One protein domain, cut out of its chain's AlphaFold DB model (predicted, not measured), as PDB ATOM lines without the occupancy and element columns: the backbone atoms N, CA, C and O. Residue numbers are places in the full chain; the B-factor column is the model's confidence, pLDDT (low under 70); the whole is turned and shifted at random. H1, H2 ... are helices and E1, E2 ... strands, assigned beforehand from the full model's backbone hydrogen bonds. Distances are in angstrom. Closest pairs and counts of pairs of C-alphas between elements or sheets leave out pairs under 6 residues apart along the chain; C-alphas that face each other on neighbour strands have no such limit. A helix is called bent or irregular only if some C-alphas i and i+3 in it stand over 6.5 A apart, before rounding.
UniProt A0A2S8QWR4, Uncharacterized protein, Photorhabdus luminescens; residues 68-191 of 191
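This is residues 68 to 191 of the 191 residues of an uncharacterized protein of Photorhabdus luminescens (UniProt A0A2S8QWR4). This domain has little regular structure: two helices side by side, H1 and H2, lie between two small sheets, the antiparallel hairpin E1 and E2 and the parallel pair E3 and E4, with long loops around. The 124 printed residues hold E1, E2, H1, E3, H2, E4 in that order, 49 residues in named elements, class mixed. The whole is compact, radius of gyration of the C-alphas 15.1 A, spanning 44 by 38 by 22 A.

Look first at the hairpin E1, residues 80 to 83, and E2, residues 86 to 89: N 81 and O 88 are 2.9 A apart. H2, residues 145 to 166, comes closest to E2 at the C-alphas of Cys 156 and Val 86, 6.1 A. H1, residues 102 to 112, and H2 are close but not clearly touching, closest C-alphas Tyr 104 and Phe 157, 7.2 A, at a shallow tilt of 13 degrees, the same way. E3, residues 117 to 120, and E4, residues 170 to 173, are parallel, N 118 and O 170 2.8 A apart; with H2 between them along the chain they form a strand-helix-strand unit, its crossover right-handed. In H1 every O i to N i+4 pair is within hydrogen-bond range, in H2 14 of 18; H2 is irregular, C-alphas 147 and 150 being 7.6 A apart.

Find C-alpha 80 at (105.330, 135.056, 67.930), where E1 begins; H2 spans 27.8 A, and E4 ends at C-alpha 173, (102.235, 114.663, 80.598).

The printed part has no cut, the links E2 to H1 and E3 to H2 are long, and no printed residue is under pLDDT 70.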
ATOM      1  N   GLU A  68     119.976 144.741  73.049       88.81
ATOM      2  CA  GLU A  68     119.079 145.306  74.050       88.81
ATOM      3  C   GLU A  68     117.905 144.360  74.306       88.81
ATOM      4  O   GLU A  68     117.365 143.749  73.375       88.81
ATOM      5  N   GLU A  69     117.550 144.253  75.583       92.38
ATOM      6  CA  GLU A  69     116.325 143.607  76.025       92.38
ATOM      7  C   GLU A  69     115.116 144.360  75.470       92.38
ATOM      8  O   GLU A  69     115.139 145.584  75.319       92.38
ATOM      9  N   LYS A  70     114.071 143.607  75.138       91.81
ATOM     10  CA  LYS A  70     112.837 144.127  74.563       91.81
ATOM     11  C   LYS A  70     111.664 143.693  75.405       91.81
ATOM     12  O   LYS A  70     111.543 142.520  75.758       91.81
ATOM     13  N   GLU A  71     110.747 144.620  75.617       93.62
ATOM     14  CA  GLU A  71     109.438 144.284  76.151       93.62
ATOM     15  C   GLU A  71     108.703 143.376  75.159       93.62
ATOM     16  O   GLU A  71     108.737 143.596  73.943       93.62
ATOM     17  N   LEU A  72     107.987 142.362  75.656       94.12
ATOM     18  CA  LEU A  72     107.252 141.444  74.775       94.12
ATOM     19  C   LEU A  72     106.265 142.193  73.872       94.12
ATOM     20  O   LEU A  72     106.099 141.835  72.711       94.12
ATOM     21  N   SER A  73     105.655 143.267  74.377       92.38
ATOM     22  CA  SER A  73     104.715 144.115  73.632       92.38
ATOM     23  C   SER A  73     105.331 144.816  72.413       92.38
ATOM     24  O   SER A  73     104.601 145.236  71.512       92.38
ATOM     25  N   GLU A  74     106.658 144.928  72.349       92.62
ATOM     26  CA  GLU A  74     107.385 145.545  71.236       92.62
ATOM     27  C   GLU A  74     107.700 144.550  70.111       92.62
ATOM     28  O   GLU A  74     108.066 144.952  69.000       92.62
ATOM     29  N   ILE A  75     107.542 143.248  70.365       93.00
ATOM     30  CA  ILE A  75     107.814 142.196  69.390       93.00
ATOM     31  C   ILE A  75     106.654 142.124  68.391       93.00
ATOM     32  O   ILE A  75     105.548 141.695  68.706       93.00
ATOM     33  N   LYS A  76     106.924 142.527  67.145       91.00
ATOM     34  CA  LYS A  76     105.948 142.521  66.046       91.00
ATOM     35  C   LYS A  76     106.215 141.354  65.099       91.00
ATOM     36  O   LYS A  76     107.074 141.457  64.226       91.00
ATOM     37  N   SER A  77     105.495 140.249  65.283       94.69
ATOM     38  CA  SER A  77     105.529 139.091  64.382       94.69
ATOM     39  C   SER A  77     104.289 138.217  64.555       94.69
ATOM     40  O   SER A  77     103.932 137.890  65.681       94.69
ATOM     41  N   ASP A  78     103.700 137.759  63.450       94.12
ATOM     42  CA  ASP A  78     102.588 136.793  63.469       94.12
ATOM     43  C   ASP A  78     103.045 135.373  63.865       94.12
ATOM     44  O   ASP A  78     102.234 134.498  64.174       94.12
ATOM     45  N   GLU A  79     104.358 135.124  63.860       96.31
ATOM     46  CA  GLU A  79     104.958 133.855  64.279       96.31
ATOM     47  C   GLU A  79     105.335 133.842  65.769       96.31
ATOM     48  O   GLU A  79     105.794 132.815  66.272       96.31
ATOM     49  N   ILE A  80     105.135 134.954  66.483       97.31
ATOM     50  CA  ILE A  80     105.330 135.056  67.930       97.31
ATOM     51  C   ILE A  80     103.980 135.366  68.568       97.31
ATOM     52  O   ILE A  80     103.438 136.457  68.420       97.31
ATOM     53  N   ILE A  81     103.428 134.397  69.293       97.75
ATOM     54  CA  ILE A  81     102.134 134.562  69.954       97.75
ATOM     55  C   ILE A  81     102.381 135.089  71.360       97.75
ATOM     56  O   ILE A  81     103.072 134.437  72.138       97.75
ATOM     57  N   ILE A  82     101.822 136.254  71.681       97.19
ATOM     58  CA  ILE A  82     101.949 136.895  72.994       97.19
ATOM     59  C   ILE A  82     100.566 136.997  73.623       97.19
ATOM     60  O   ILE A  82      99.631 137.502  73.005       97.19
ATOM     61  N   GLN A  83     100.443 136.532  74.862       95.50
ATOM     62  CA  GLN A  83      99.192 136.551  75.612       95.50
ATOM     63  C   GLN A  83      99.497 136.632  77.103       95.50
ATOM     64  O   GLN A  83     100.338 135.896  77.605       95.50
ATOM     65  N   ASN A  84      98.808 137.521  77.822       91.00
ATOM     66  CA  ASN A  84      98.912 137.656  79.281       91.00
ATOM     67  C   ASN A  84     100.358 137.789  79.808       91.00
ATOM     68  O   ASN A  84     100.706 137.185  80.817       91.00
ATOM     69  N   GLY A  85     101.207 138.558  79.118       93.56
ATOM     70  CA  GLY A  85     102.590 138.798  79.551       93.56
ATOM     71  C   GLY A  85     103.554 137.625  79.338       93.56
ATOM     72  O   GLY A  85     104.689 137.695  79.794       93.56
ATOM     73  N   VAL A  86     103.135 136.571  78.630       97.44
ATOM     74  CA  VAL A  86     104.006 135.473  78.187       97.44
ATOM     75  C   VAL A  86     103.965 135.331  76.669       97.44
ATOM     76  O   VAL A  86     103.049 135.830  76.012       97.44
ATOM     77  N   ALA A  87     104.956 134.640  76.105       98.06
ATOM     78  CA  ALA A  87     105.061 134.434  74.667       98.06
ATOM     79  C   ALA A  87     105.332 132.972  74.287       98.06
ATOM     80  O   ALA A  87     105.850 132.176  75.073       98.06
ATOM     81  N   PHE A  88     105.005 132.615  73.048       98.31
ATOM     82  CA  PHE A  88     105.354 131.345  72.422       98.31
ATOM     83  C   PHE A  88     105.829 131.602  70.992       98.31
ATOM     84  O   PHE A  88     105.106 132.187  70.184       98.31
ATOM     85  N   SER A  89     107.031 131.132  70.664       97.81
ATOM     86  CA  SER A  89     107.561 131.231  69.307       97.81
ATOM     87  C   SER A  89     107.156 130.033  68.455       97.81
ATOM     88  O   SER A  89     107.426 128.880  68.796       97.81
ATOM     89  N   LEU A  90     106.532 130.308  67.311       96.69
ATOM     90  CA  LEU A  90     106.262 129.325  66.261       96.69
ATOM     91  C   LEU A  90     107.432 129.184  65.283       96.69
ATOM     92  O   LEU A  90     107.438 128.244  64.489       96.69
ATOM     93  N   ASN A  91     108.400 130.105  65.330       96.00
ATOM     94  CA  ASN A  91     109.536 130.158  64.422       96.00
ATOM     95  C   ASN A  91     110.827 130.453  65.188       96.00
ATOM     96  O   ASN A  91     111.136 131.601  65.508       96.00
ATOM     97  N   LEU A  92     111.627 129.414  65.426       95.81
ATOM     98  CA  LEU A  92     112.864 129.543  66.195       95.81
ATOM     99  C   LEU A  92     113.949 130.379  65.515       95.81
ATOM    100  O   LEU A  92     114.886 130.790  66.194       95.81
ATOM    101  N   ASN A  93     113.816 130.695  64.222       93.81
ATOM    102  CA  ASN A  93     114.714 131.651  63.570       93.81
ATOM    103  C   ASN A  93     114.543 133.077  64.124       93.81
ATOM    104  O   ASN A  93     115.463 133.885  64.020       93.81
ATOM    105  N   LEU A  94     113.382 133.383  64.716       94.44
ATOM    106  CA  LEU A  94     113.122 134.646  65.410       94.44
ATOM    107  C   LEU A  94     113.562 134.608  66.881       94.44
ATOM    108  O   LEU A  94     113.654 135.659  67.510       94.44
ATOM    109  N   GLY A  95     113.841 133.414  67.408       95.38
ATOM    110  CA  GLY A  95     114.147 133.140  68.809       95.38
ATOM    111  C   GLY A  95     113.060 132.316  69.505       95.38
ATOM    112  O   GLY A  95     112.071 131.910  68.893       95.38
ATOM    113  N   PHE A  96     113.247 132.059  70.798       97.38
ATOM    114  CA  PHE A  96     112.282 131.398  71.685       97.38
ATOM    115  C   PHE A  96     111.975 132.266  72.909       97.38
ATOM    116  O   PHE A  96     112.737 133.164  73.241       97.38
ATOM    117  N   TYR A  97     110.881 131.985  73.612       97.38
ATOM    118  CA  TYR A  97     110.633 132.563  74.938       97.38
ATOM    119  C   TYR A  97     110.973 131.528  76.012       97.38
ATOM    120  O   TYR A  97     110.444 130.417  75.962       97.38
ATOM    121  N   ASN A  98     111.859 131.816  76.968       94.62
ATOM    122  CA  ASN A  98     112.280 130.780  77.923       94.62
ATOM    123  C   ASN A  98     111.168 130.322  78.883       94.62
ATOM    124  O   ASN A  98     111.226 129.193  79.370       94.62
ATOM    125  N   GLY A  99     110.162 131.161  79.164       93.50
ATOM    126  CA  GLY A  99     109.070 130.830  80.089       93.50
ATOM    127  C   GLY A  99     109.546 130.374  81.474       93.50
ATOM    128  O   GLY A  99     108.846 129.636  82.166       93.50
ATOM    129  N   THR A 100     110.759 130.767  81.872       93.50
ATOM    130  CA  THR A 100     111.448 130.408  83.123       93.50
ATOM    131  C   THR A 100     111.735 128.910  83.327       93.50
ATOM    132  O   THR A 100     112.120 128.494  84.421       93.50
ATOM    133  N   THR A 101     111.598 128.079  82.287       95.81
ATOM    134  CA  THR A 101     111.916 126.646  82.352       95.81
ATOM    135  C   THR A 101     112.376 126.078  81.012       95.81
ATOM    136  O   THR A 101     111.736 126.255  79.978       95.81
ATOM    137  N   VAL A 102     113.446 125.277  81.039       96.56
ATOM    138  CA  VAL A 102     113.982 124.593  79.847       96.56
ATOM    139  C   VAL A 102     112.935 123.689  79.182       96.56
ATOM    140  O   VAL A 102     112.953 123.515  77.963       96.56
ATOM    141  N   ALA A 103     111.983 123.148  79.950       97.69
ATOM    142  CA  ALA A 103     110.900 122.323  79.413       97.69
ATOM    143  C   ALA A 103     110.010 123.095  78.421       97.69
ATOM    144  O   ALA A 103     109.540 122.520  77.438       97.69
ATOM    145  N   TYR A 104     109.813 124.395  78.642       98.31
ATOM    146  CA  TYR A 104     109.010 125.245  77.769       98.31
ATOM    147  C   TYR A 104     109.759 125.623  76.483       98.31
ATOM    148  O   TYR A 104     109.186 125.598  75.391       98.31
ATOM    149  N   SER A 105     111.067 125.870  76.574       97.81
ATOM    150  CA  SER A 105     111.933 126.036  75.397       97.81
ATOM    151  C   SER A 105     111.987 124.761  74.552       97.81
ATOM    152  O   SER A 105     111.841 124.811  73.331       97.81
ATOM    153  N   ALA A 106     112.122 123.596  75.195       98.06
ATOM    154  CA  ALA A 106     112.093 122.299  74.522       98.06
ATOM    155  C   ALA A 106     110.758 122.047  73.800       98.06
ATOM    156  O   ALA A 106     110.753 121.468  72.713       98.06
ATOM    157  N   LEU A 107     109.640 122.520  74.361       98.56
ATOM    158  CA  LEU A 107     108.332 122.432  73.717       98.56
ATOM    159  C   LEU A 107     108.266 123.255  72.428       98.56
ATOM    160  O   LEU A 107     107.830 122.737  71.401       98.56
ATOM    161  N   GLN A 108     108.744 124.502  72.459       98.56
ATOM    162  CA  GLN A 108     108.835 125.351  71.264       98.56
ATOM    163  C   GLN A 108     109.707 124.703  70.184       98.56
ATOM    164  O   GLN A 108     109.302 124.643  69.025       98.56
ATOM    165  N   ILE A 109     110.849 124.116  70.567       98.38
ATOM    166  CA  ILE A 109     111.704 123.345  69.652       98.38
ATOM    167  C   ILE A 109     110.953 122.156  69.050       98.38
ATOM    168  O   ILE A 109     110.984 121.968  67.835       98.38
ATOM    169  N   ALA A 110     110.248 121.365  69.858       97.88
ATOM    170  CA  ALA A 110     109.501 120.216  69.357       97.88
ATOM    171  C   ALA A 110     108.393 120.626  68.367       97.88
ATOM    172  O   ALA A 110     108.237 119.986  67.323       97.88
ATOM    173  N   LEU A 111     107.661 121.708  68.652       97.62
ATOM    174  CA  LEU A 111     106.630 122.224  67.747       97.62
ATOM    175  C   LEU A 111     107.239 122.775  66.453       97.62
ATOM    176  O   LEU A 111     106.734 122.464  65.373       97.62
ATOM    177  N   PHE A 112     108.338 123.528  66.544       97.50
ATOM    178  CA  PHE A 112     109.052 124.064  65.384       97.50
ATOM    179  C   PHE A 112     109.609 122.957  64.478       97.50
ATOM    180  O   PHE A 112     109.512 123.041  63.256       97.50
ATOM    181  N   LEU A 113     110.118 121.869  65.065       97.06
ATOM    182  CA  LEU A 113     110.567 120.681  64.331       97.06
ATOM    183  C   LEU A 113     109.413 119.865  63.716       97.06
ATOM    184  O   LEU A 113     109.663 118.884  63.017       97.06
ATOM    185  N   GLY A 114     108.157 120.247  63.963       96.94
ATOM    186  CA  GLY A 114     106.980 119.652  63.334       96.94
ATOM    187  C   GLY A 114     106.452 118.390  64.016       96.94
ATOM    188  O   GLY A 114     105.629 117.687  63.421       96.94
ATOM    189  N   TYR A 115     106.873 118.089  65.250       97.88
ATOM    190  CA  TYR A 115     106.336 116.948  65.993       97.88
ATOM    191  C   TYR A 115     104.834 117.118  66.256       97.88
ATOM    192  O   TYR A 115     104.368 118.171  66.687       97.88
ATOM    193  N   LYS A 116     104.062 116.055  65.999       97.75
ATOM    194  CA  LYS A 116     102.591 116.053  66.136       97.75
ATOM    195  C   LYS A 116     102.082 115.396  67.415       97.75
ATOM    196  O   LYS A 116     100.929 115.595  67.785       97.75
ATOM    197  N   LYS A 117     102.934 114.621  68.084       97.81
ATOM    198  CA  LYS A 117     102.637 113.966  69.357       97.81
ATOM    199  C   LYS A 117     103.833 114.147  70.282       97.81
ATOM    200  O   LYS A 117     104.941 113.762  69.913       97.81
ATOM    201  N   ILE A 118     103.611 114.766  71.433       98.25
ATOM    202  CA  ILE A 118     104.657 115.154  72.382       98.25
ATOM    203  C   ILE A 118     104.286 114.609  73.754       98.25
ATOM    204  O   ILE A 118     103.140 114.709  74.183       98.25
ATOM    205  N   TYR A 119     105.273 114.040  74.434       97.81
ATOM    206  CA  TYR A 119     105.122 113.469  75.761       97.81
ATOM    207  C   TYR A 119     106.165 114.073  76.687       97.81
ATOM    208  O   TYR A 119     107.363 113.986  76.415       97.81
ATOM    209  N   PHE A 120     105.711 114.657  77.788       98.00
ATOM    210  CA  PHE A 120     106.582 115.060  78.879       98.00
ATOM    211  C   PHE A 120     106.771 113.912  79.860       98.00
ATOM    212  O   PHE A 120     105.798 113.368  80.372       98.00
ATOM    213  N   ALA A 121     108.023 113.593  80.168       95.06
ATOM    214  CA  ALA A 121     108.392 112.760  81.305       95.06
ATOM    215  C   ALA A 121     109.192 113.622  82.293       95.06
ATOM    216  O   ALA A 121     110.180 114.237  81.892       95.06
ATOM    217  N   GLY A 122     108.759 113.684  83.557       93.50
ATOM    218  CA  GLY A 122     109.408 114.498  84.594       93.50
ATOM    219  C   GLY A 122     109.027 115.984  84.581       93.50
ATOM    220  O   GLY A 122     109.755 116.809  85.129       93.50
ATOM    221  N   LEU A 123     107.903 116.354  83.951       96.69
ATOM    222  CA  LEU A 123     107.321 117.693  84.096       96.69
ATOM    223  C   LEU A 123     106.406 117.696  85.325       96.69
ATOM    224  O   LEU A 123     105.190 117.603  85.190       96.69
ATOM    225  N   ASP A 124     107.006 117.748  86.515       95.25
ATOM    226  CA  ASP A 124     106.286 117.643  87.792       95.25
ATOM    227  C   ASP A 124     105.839 119.014  88.329       95.25
ATOM    228  O   ASP A 124     104.658 119.230  88.588       95.25
ATOM    229  N   MET A 125     106.770 119.966  88.470       95.56
ATOM    230  CA  MET A 125     106.506 121.331  88.965       95.56
ATOM    231  C   MET A 125     105.805 121.396  90.339       95.56
ATOM    232  O   MET A 125     105.024 122.306  90.595       95.56
ATOM    233  N   ASN A 126     106.053 120.430  91.227       93.06
ATOM    234  CA  ASN A 126     105.363 120.318  92.522       93.06
ATOM    235  C   ASN A 126     106.283 119.938  93.706       93.06
ATOM    236  O   ASN A 126     105.801 119.763  94.821       93.06
ATOM    237  N   ASN A 127     107.592 119.804  93.478       90.56
ATOM    238  CA  ASN A 127     108.571 119.276  94.434       90.56
ATOM    239  C   ASN A 127     109.868 120.106  94.465       90.56
ATOM    240  O   ASN A 127     110.969 119.567  94.472       90.56
ATOM    241  N   PHE A 128     109.753 121.437  94.486       91.88
ATOM    242  CA  PHE A 128     110.898 122.352  94.331       91.88
ATOM    243  C   PHE A 128     111.946 122.293  95.454       91.88
ATOM    244  O   PHE A 128     113.051 122.798  95.276       91.88
ATOM    245  N   SER A 129     111.611 121.709  96.607       90.06
ATOM    246  CA  SER A 129     112.552 121.482  97.706       90.06
ATOM    247  C   SER A 129     113.417 120.238  97.512       90.06
ATOM    248  O   SER A 129     114.430 120.110  98.198       90.06
ATOM    249  N   GLU A 130     113.053 119.340  96.599       93.00
ATOM    250  CA  GLU A 130     113.754 118.081  96.360       93.00
ATOM    251  C   GLU A 130     114.775 118.207  95.219       93.00
ATOM    252  O   GLU A 130     114.619 119.056  94.335       93.00
ATOM    253  N   PRO A 131     115.843 117.386  95.217       93.25
ATOM    254  CA  PRO A 131     116.788 117.346  94.112       93.25
ATOM    255  C   PRO A 131     116.092 116.921  92.817       93.25
ATOM    256  O   PRO A 131     115.236 116.031  92.802       93.25
ATOM    257  N   ARG A 132     116.505 117.527  91.701       92.75
ATOM    258  CA  ARG A 132     116.103 117.058  90.369       92.75
ATOM    259  C   ARG A 132     116.716 115.681  90.095       92.75
ATOM    260  O   ARG A 132     117.654 115.261  90.762       92.75
ATOM    261  N   PHE A 133     116.250 114.995  89.049       92.00
ATOM    262  CA  PHE A 133     116.682 113.621  88.730       92.00
ATOM    263  C   PHE A 133     118.199 113.443  88.511       92.00
ATOM    264  O   PHE A 133     118.698 112.322  88.552       92.00
ATOM    265  N   TYR A 134     118.916 114.531  88.222       92.44
ATOM    266  CA  TYR A 134     120.365 114.563  88.012       92.44
ATOM    267  C   TYR A 134     121.139 115.181  89.185       92.44
ATOM    268  O   TYR A 134     122.314 115.512  89.032       92.44
ATOM    269  N   GLU A 135     120.482 115.382  90.322       95.25
ATOM    270  CA  GLU A 135     121.038 115.995  91.525       95.25
ATOM    271  C   GLU A 135     120.904 115.033  92.710       95.25
ATOM    272  O   GLU A 135     120.151 114.058  92.692       95.25
ATOM    273  N   THR A 136     121.630 115.340  93.772       94.94
ATOM    274  CA  THR A 136     121.542 114.711  95.085       94.94
ATOM    275  C   THR A 136     121.245 115.779  96.133       94.94
ATOM    276  O   THR A 136     121.316 116.978  95.866       94.94
ATOM    277  N   GLN A 137     120.965 115.366  97.371       94.12
ATOM    278  CA  GLN A 137     120.784 116.321  98.470       94.12
ATOM    279  C   GLN A 137     122.039 117.175  98.737       94.12
ATOM    280  O   GLN A 137     121.919 118.285  99.244       94.12
ATOM    281  N   ASN A 138     123.230 116.690  98.365       94.06
ATOM    282  CA  ASN A 138     124.498 117.368  98.636       94.06
ATOM    283  C   ASN A 138     124.907 118.377  97.550       94.06
ATOM    284  O   ASN A 138     125.803 119.182  97.788       94.06
ATOM    285  N   ASP A 139     124.298 118.328  96.362       93.44
ATOM    286  CA  ASP A 139     124.652 119.183  95.216       93.44
ATOM    287  C   ASP A 139     123.425 119.785  94.508       93.44
ATOM    288  O   ASP A 139     123.513 120.235  93.358       93.44
ATOM    289  N   LYS A 140     122.281 119.806  95.202       93.62
ATOM    290  CA  LYS A 140     121.062 120.493  94.776       93.62
ATOM    291  C   LYS A 140     121.341 121.983  94.590       93.62
ATOM    292  O   LYS A 140     121.959 122.618  95.441       93.62
ATOM    293  N   LEU A 141     120.856 122.536  93.482       91.06
ATOM    294  CA  LEU A 141     120.944 123.967  93.204       91.06
ATOM    295  C   LEU A 141     119.643 124.669  93.576       91.06
ATOM    296  O   LEU A 141     118.557 124.103  93.433       91.06
ATOM    297  N   ASP A 142     119.761 125.933  93.975       89.75
ATOM    298  CA  ASP A 142     118.604 126.791  94.186       89.75
ATOM    299  C   ASP A 142     117.776 126.940  92.908       89.75
ATOM    300  O   ASP A 142     118.249 126.797  91.772       89.75
ATOM    301  N   THR A 143     116.493 127.235  93.088       90.12
ATOM    302  CA  THR A 143     115.579 127.402  91.968       90.12
ATOM    303  C   THR A 143     114.550 128.487  92.227       90.12
ATOM    304  O   THR A 143     114.013 128.615  93.322       90.12
ATOM    305  N   LYS A 144     114.242 129.252  91.178       92.31
ATOM    306  CA  LYS A 144     113.149 130.233  91.170       92.31
ATOM    307  C   LYS A 144     111.839 129.657  90.627       92.31
ATOM    308  O   LYS A 144     110.860 130.385  90.533       92.31
ATOM    309  N   LEU A 145     111.804 128.364  90.282       93.50
ATOM    310  CA  LEU A 145     110.632 127.737  89.663       93.50
ATOM    311  C   LEU A 145     109.374 127.869  90.529       93.50
ATOM    312  O   LEU A 145     108.321 128.178  89.992       93.50
ATOM    313  N   ASN A 146     109.490 127.710  91.853       94.12
ATOM    314  CA  ASN A 146     108.350 127.870  92.761       94.12
ATOM    315  C   ASN A 146     107.767 129.291  92.704       94.12
ATOM    316  O   ASN A 146     106.560 129.468  92.593       94.12
ATOM    317  N   ASN A 147     108.642 130.302  92.720       95.56
ATOM    318  CA  ASN A 147     108.240 131.710  92.704       95.56
ATOM    319  C   ASN A 147     107.597 132.103  91.368       95.56
ATOM    320  O   ASN A 147     106.711 132.943  91.344       95.56
ATOM    321  N   ASN A 148     108.023 131.476  90.268       96.12
ATOM    322  CA  ASN A 148     107.537 131.784  88.923       96.12
ATOM    323  C   ASN A 148     106.387 130.869  88.468       96.12
ATOM    324  O   ASN A 148     105.895 131.017  87.346       96.12
ATOM    325  N   LEU A 149     105.972 129.897  89.293       97.00
ATOM    326  CA  LEU A 149     105.067 128.828  88.872       97.00
ATOM    327  C   LEU A 149     103.722 129.370  88.381       97.00
ATOM    328  O   LEU A 149     103.294 129.051  87.271       97.00
ATOM    329  N   HIS A 150     103.063 130.169  89.217       96.38
ATOM    330  CA  HIS A 150     101.715 130.659  88.945       96.38
ATOM    331  C   HIS A 150     101.706 131.854  87.990       96.38
ATOM    332  O   HIS A 150     100.824 131.926  87.138       96.38
ATOM    333  N   ASP A 151     102.711 132.726  88.086       95.06
ATOM    334  CA  ASP A 151     102.739 133.987  87.341       95.06
ATOM    335  C   ASP A 151     103.274 133.829  85.911       95.06
ATOM    336  O   ASP A 151     102.883 134.585  85.027       95.06
ATOM    337  N   PHE A 152     104.127 132.826  85.655       95.88
ATOM    338  CA  PHE A 152     104.775 132.655  84.348       95.88
ATOM    339  C   PHE A 152     104.664 131.233  83.794       95.88
ATOM    340  O   PHE A 152     104.218 131.051  82.661       95.88
ATOM    341  N   ILE A 153     105.038 130.209  84.568       97.88
ATOM    342  CA  ILE A 153     105.183 128.837  84.048       97.88
ATOM    343  C   ILE A 153     103.833 128.243  83.625       97.88
ATOM    344  O   ILE A 153     103.707 127.723  82.515       97.88
ATOM    345  N   ILE A 154     102.817 128.307  84.491       98.19
ATOM    346  CA  ILE A 154     101.472 127.810  84.167       98.19
ATOM    347  C   ILE A 154     100.869 128.584  82.980       98.19
ATOM    348  O   ILE A 154     100.432 127.926  82.031       98.19
ATOM    349  N   PRO A 155     100.882 129.935  82.955       98.31
ATOM    350  CA  PRO A 155     100.454 130.703  81.785       98.31
ATOM    351  C   PRO A 155     101.161 130.301  80.486       98.31
ATOM    352  O   PRO A 155     100.495 130.121  79.467       98.31
ATOM    353  N   CYS A 156     102.479 130.071  80.527       98.56
ATOM    354  CA  CYS A 156     103.243 129.581  79.379       98.56
ATOM    355  C   CYS A 156     102.691 128.244  78.860       98.56
ATOM    356  O   CYS A 156     102.377 128.112  77.676       98.56
ATOM    357  N   PHE A 157     102.521 127.241  79.728       98.62
ATOM    358  CA  PHE A 157     102.013 125.935  79.295       98.62
ATOM    359  C   PHE A 157     100.546 125.968  78.842       98.62
ATOM    360  O   PHE A 157     100.193 125.227  77.923       98.62
ATOM    361  N   ASN A 158      99.719 126.849  79.411       98.50
ATOM    362  CA  ASN A 158      98.358 127.087  78.926       98.50
ATOM    363  C   ASN A 158      98.372 127.653  77.500       98.50
ATOM    364  O   ASN A 158      97.726 127.088  76.618       98.50
ATOM    365  N   LEU A 159      99.181 128.687  77.244       98.62
ATOM    366  CA  LEU A 159      99.342 129.261  75.906       98.62
ATOM    367  C   LEU A 159      99.835 128.211  74.897       98.62
ATOM    368  O   LEU A 159      99.291 128.080  73.800       98.62
ATOM    369  N   ALA A 160     100.827 127.400  75.275       98.38
ATOM    370  CA  ALA A 160     101.311 126.323  74.415       98.38
ATOM    371  C   ALA A 160     100.237 125.269  74.111       98.38
ATOM    372  O   ALA A 160     100.208 124.736  73.001       98.38
ATOM    373  N   HIS A 161      99.361 124.958  75.070       98.38
ATOM    374  CA  HIS A 161      98.254 124.030  74.858       98.38
ATOM    375  C   HIS A 161      97.243 124.568  73.838       98.38
ATOM    376  O   HIS A 161      96.891 123.851  72.900       98.38
ATOM    377  N   GLU A 162      96.839 125.833  73.971       98.19
ATOM    378  CA  GLU A 162      95.933 126.503  73.027       98.19
ATOM    379  C   GLU A 162      96.512 126.489  71.601       98.19
ATOM    380  O   GLU A 162      95.851 126.085  70.639       98.19
ATOM    381  N   ILE A 163      97.797 126.835  71.469       98.12
ATOM    382  CA  ILE A 163      98.524 126.795  70.194       98.12
ATOM    383  C   ILE A 163      98.586 125.372  69.629       98.12
ATOM    384  O   ILE A 163      98.394 125.174  68.425       98.12
ATOM    385  N   ALA A 164      98.854 124.374  70.472       97.94
ATOM    386  CA  ALA A 164      98.949 122.983  70.053       97.94
ATOM    387  C   ALA A 164      97.613 122.454  69.516       97.94
ATOM    388  O   ALA A 164      97.607 121.843  68.444       97.94
ATOM    389  N   ILE A 165      96.492 122.757  70.187       97.69
ATOM    390  CA  ILE A 165      95.141 122.408  69.716       97.69
ATOM    391  C   ILE A 165      94.902 122.989  68.322       97.69
ATOM    392  O   ILE A 165      94.577 122.246  67.394       97.69
ATOM    393  N   ASN A 166      95.149 124.291  68.148       96.50
ATOM    394  CA  ASN A 166      94.936 124.983  66.874       96.50
ATOM    395  C   ASN A 166      95.805 124.424  65.733       96.50
ATOM    396  O   ASN A 166      95.458 124.551  64.560       96.50
ATOM    397  N   ARG A 167      96.929 123.776  66.062       96.19
ATOM    398  CA  ARG A 167      97.853 123.154  65.096       96.19
ATOM    399  C   ARG A 167      97.682 121.637  64.960       96.19
ATOM    400  O   ARG A 167      98.476 121.002  64.254       96.19
ATOM    401  N   GLY A 168      96.688 121.049  65.628       97.75
ATOM    402  CA  GLY A 168      96.448 119.604  65.632       97.75
ATOM    403  C   GLY A 168      97.587 118.793  66.262       97.75
ATOM    404  O   GLY A 168      97.841 117.661  65.848       97.75
ATOM    405  N   VAL A 169      98.315 119.375  67.218       98.44
ATOM    406  CA  VAL A 169      99.400 118.725  67.965       98.44
ATOM    407  C   VAL A 169      98.851 118.209  69.291       98.44
ATOM    408  O   VAL A 169      98.196 118.938  70.030       98.44
ATOM    409  N   LYS A 170      99.139 116.947  69.611       98.25
ATOM    410  CA  LYS A 170      98.749 116.327  70.883       98.25
ATOM    411  C   LYS A 170      99.914 116.375  71.863       98.25
ATOM    412  O   LYS A 170     101.010 115.924  71.530       98.25
ATOM    413  N   ILE A 171      99.668 116.892  73.063       98.44
ATOM    414  CA  ILE A 171     100.663 116.988  74.133       98.44
ATOM    415  C   ILE A 171     100.127 116.256  75.359       98.44
ATOM    416  O   ILE A 171      98.988 116.482  75.764       98.44
ATOM    417  N   TYR A 172     100.968 115.410  75.944       98.06
ATOM    418  CA  TYR A 172     100.660 114.612  77.123       98.06
ATOM    419  C   TYR A 172     101.718 114.815  78.201       98.06
ATOM    420  O   TYR A 172     102.894 115.024  77.892       98.06
ATOM    421  N   ASN A 173     101.320 114.687  79.464       98.25
ATOM    422  CA  ASN A 173     102.235 114.663  80.598       98.25
ATOM    423  C   ASN A 173     102.163 113.312  81.323       98.25
ATOM    424  O   ASN A 173     101.097 112.883  81.755       98.25
ATOM    425  N   LEU A 174     103.301 112.636  81.464       97.44
ATOM    426  CA  LEU A 174     103.395 111.332  82.131       97.44
ATOM    427  C   LEU A 174     103.520 111.455  83.654       97.44
ATOM    428  O   LEU A 174     103.392 110.472  84.385       97.44
ATOM    429  N   SER A 175     103.734 112.672  84.149       95.38
ATOM    430  CA  SER A 175     103.734 112.988  85.571       95.38
ATOM    431  C   SER A 175     102.302 113.188  86.079       95.38
ATOM    432  O   SER A 175     101.761 114.295  86.055       95.38
ATOM    433  N   LYS A 176     101.669 112.120  86.588       93.50
ATOM    434  CA  LYS A 176     100.268 112.151  87.074       93.50
ATOM    435  C   LYS A 176      99.997 113.231  88.128       93.50
ATOM    436  O   LYS A 176      98.952 113.877  88.113       93.50
ATOM    437  N   ASN A 177     100.962 113.469  89.012       94.44
ATOM    438  CA  ASN A 177     100.820 114.437  90.100       94.44
ATOM    439  C   ASN A 177     101.292 115.848  89.721       94.44
ATOM    440  O   ASN A 177     101.334 116.714  90.587       94.44
ATOM    441  N   SER A 178     101.639 116.089  88.452       96.94
ATOM    442  CA  SER A 178     102.153 117.375  87.974       96.94
ATOM    443  C   SER A 178     101.261 118.561  88.355       96.94
ATOM    444  O   SER A 178     100.035 118.473  88.221       96.94
ATOM    445  N   ALA A 179     101.875 119.686  88.735       97.25
ATOM    446  CA  ALA A 179     101.188 120.968  88.901       97.25
ATOM    447  C   ALA A 179     100.760 121.591  87.559       97.25
ATOM    448  O   ALA A 179      99.824 122.388  87.514       97.25
ATOM    449  N   ILE A 180     101.399 121.204  86.450       97.94
ATOM    450  CA  ILE A 180     100.969 121.579  85.097       97.94
ATOM    451  C   ILE A 180      99.778 120.708  84.698       97.94
ATOM    452  O   ILE A 180      99.926 119.495  84.514       97.94
ATOM    453  N   ASN A 181      98.612 121.345  84.563       97.62
ATOM    454  CA  ASN A 181      97.336 120.714  84.199       97.62
ATOM    455  C   ASN A 181      96.883 121.038  82.767       97.62
ATOM    456  O   ASN A 181      95.826 120.580  82.348       97.62
ATOM    457  N   SER A 182      97.675 121.799  82.008       97.31
ATOM    458  CA  SER A 182      97.361 122.197  80.628       97.31
ATOM    459  C   SER A 182      97.327 121.015  79.655       97.31
ATOM    460  O   SER A 182      96.797 121.140  78.562       97.31
ATOM    461  N   PHE A 183      97.914 119.871  80.015       97.88
ATOM    462  CA  PHE A 183      98.034 118.700  79.147       97.88
ATOM    463  C   PHE A 183      97.348 117.484  79.758       97.88
ATOM    464  O   PHE A 183      97.357 117.304  80.979       97.88
ATOM    465  N   GLU A 184      96.812 116.617  78.900       96.88
ATOM    466  CA  GLU A 184      96.257 115.330  79.314       96.88
ATOM    467  C   GLU A 184      97.331 114.493  80.025       96.88
ATOM    468  O   GLU A 184      98.476 114.399  79.568       96.88
ATOM    469  N   LYS A 185      96.962 113.894  81.159       97.25
ATOM    470  CA  LYS A 185      97.869 113.089  81.978       97.25
ATOM    471  C   LYS A 185      97.683 111.611  81.669       97.25
ATOM    472  O   LYS A 185      96.582 111.097  81.834       97.25
ATOM    473  N   LEU A 186      98.760 110.936  81.273       95.88
ATOM    474  CA  LEU A 186      98.749 109.509  80.931       95.88
ATOM    475  C   LEU A 186      99.659 108.706  81.855       95.88
ATOM    476  O   LEU A 186     100.645 109.223  82.387       95.88
ATOM    477  N   ASP A 187      99.348 107.425  82.034       92.38
ATOM    478  CA  ASP A 187     100.309 106.496  82.618       92.38
ATOM    479  C   ASP A 187     101.362 106.119  81.569       92.38
ATOM    480  O   ASP A 187     101.030 105.809  80.428       92.38
ATOM    481  N   TYR A 188     102.640 106.087  81.946       88.44
ATOM    482  CA  TYR A 188     103.697 105.662  81.023       88.44
ATOM    483  C   TYR A 188     103.521 104.208  80.550       88.44
ATOM    484  O   TYR A 188     104.090 103.830  79.532       88.44
ATOM    485  N   ARG A 189     102.746 103.394  81.282       89.69
ATOM    486  CA  ARG A 189     102.402 102.008  80.924       89.69
ATOM    487  C   ARG A 189     101.344 101.903  79.823       89.69
ATOM    488  O   ARG A 189     101.107 100.807  79.330       89.69
ATOM    489  N   GLU A 190     100.697 103.009  79.466       81.56
ATOM    490  CA  GLU A 190      99.639 103.072  78.448       81.56
ATOM    491  C   GLU A 190     100.176 103.494  77.064       81.56
ATOM    492  O   GLU A 190      99.389 103.806  76.167       81.56
ATOM    493  N   ILE A 191     101.504 103.541  76.885       79.50
ATOM    494  CA  ILE A 191     102.190 104.107  75.708       79.50
ATOM    495  C   ILE A 191     103.103 103.077  75.052       79.50
ATOM    496  O   ILE A 191     103.784 102.331  75.791       79.50
TER     497      ILE A 191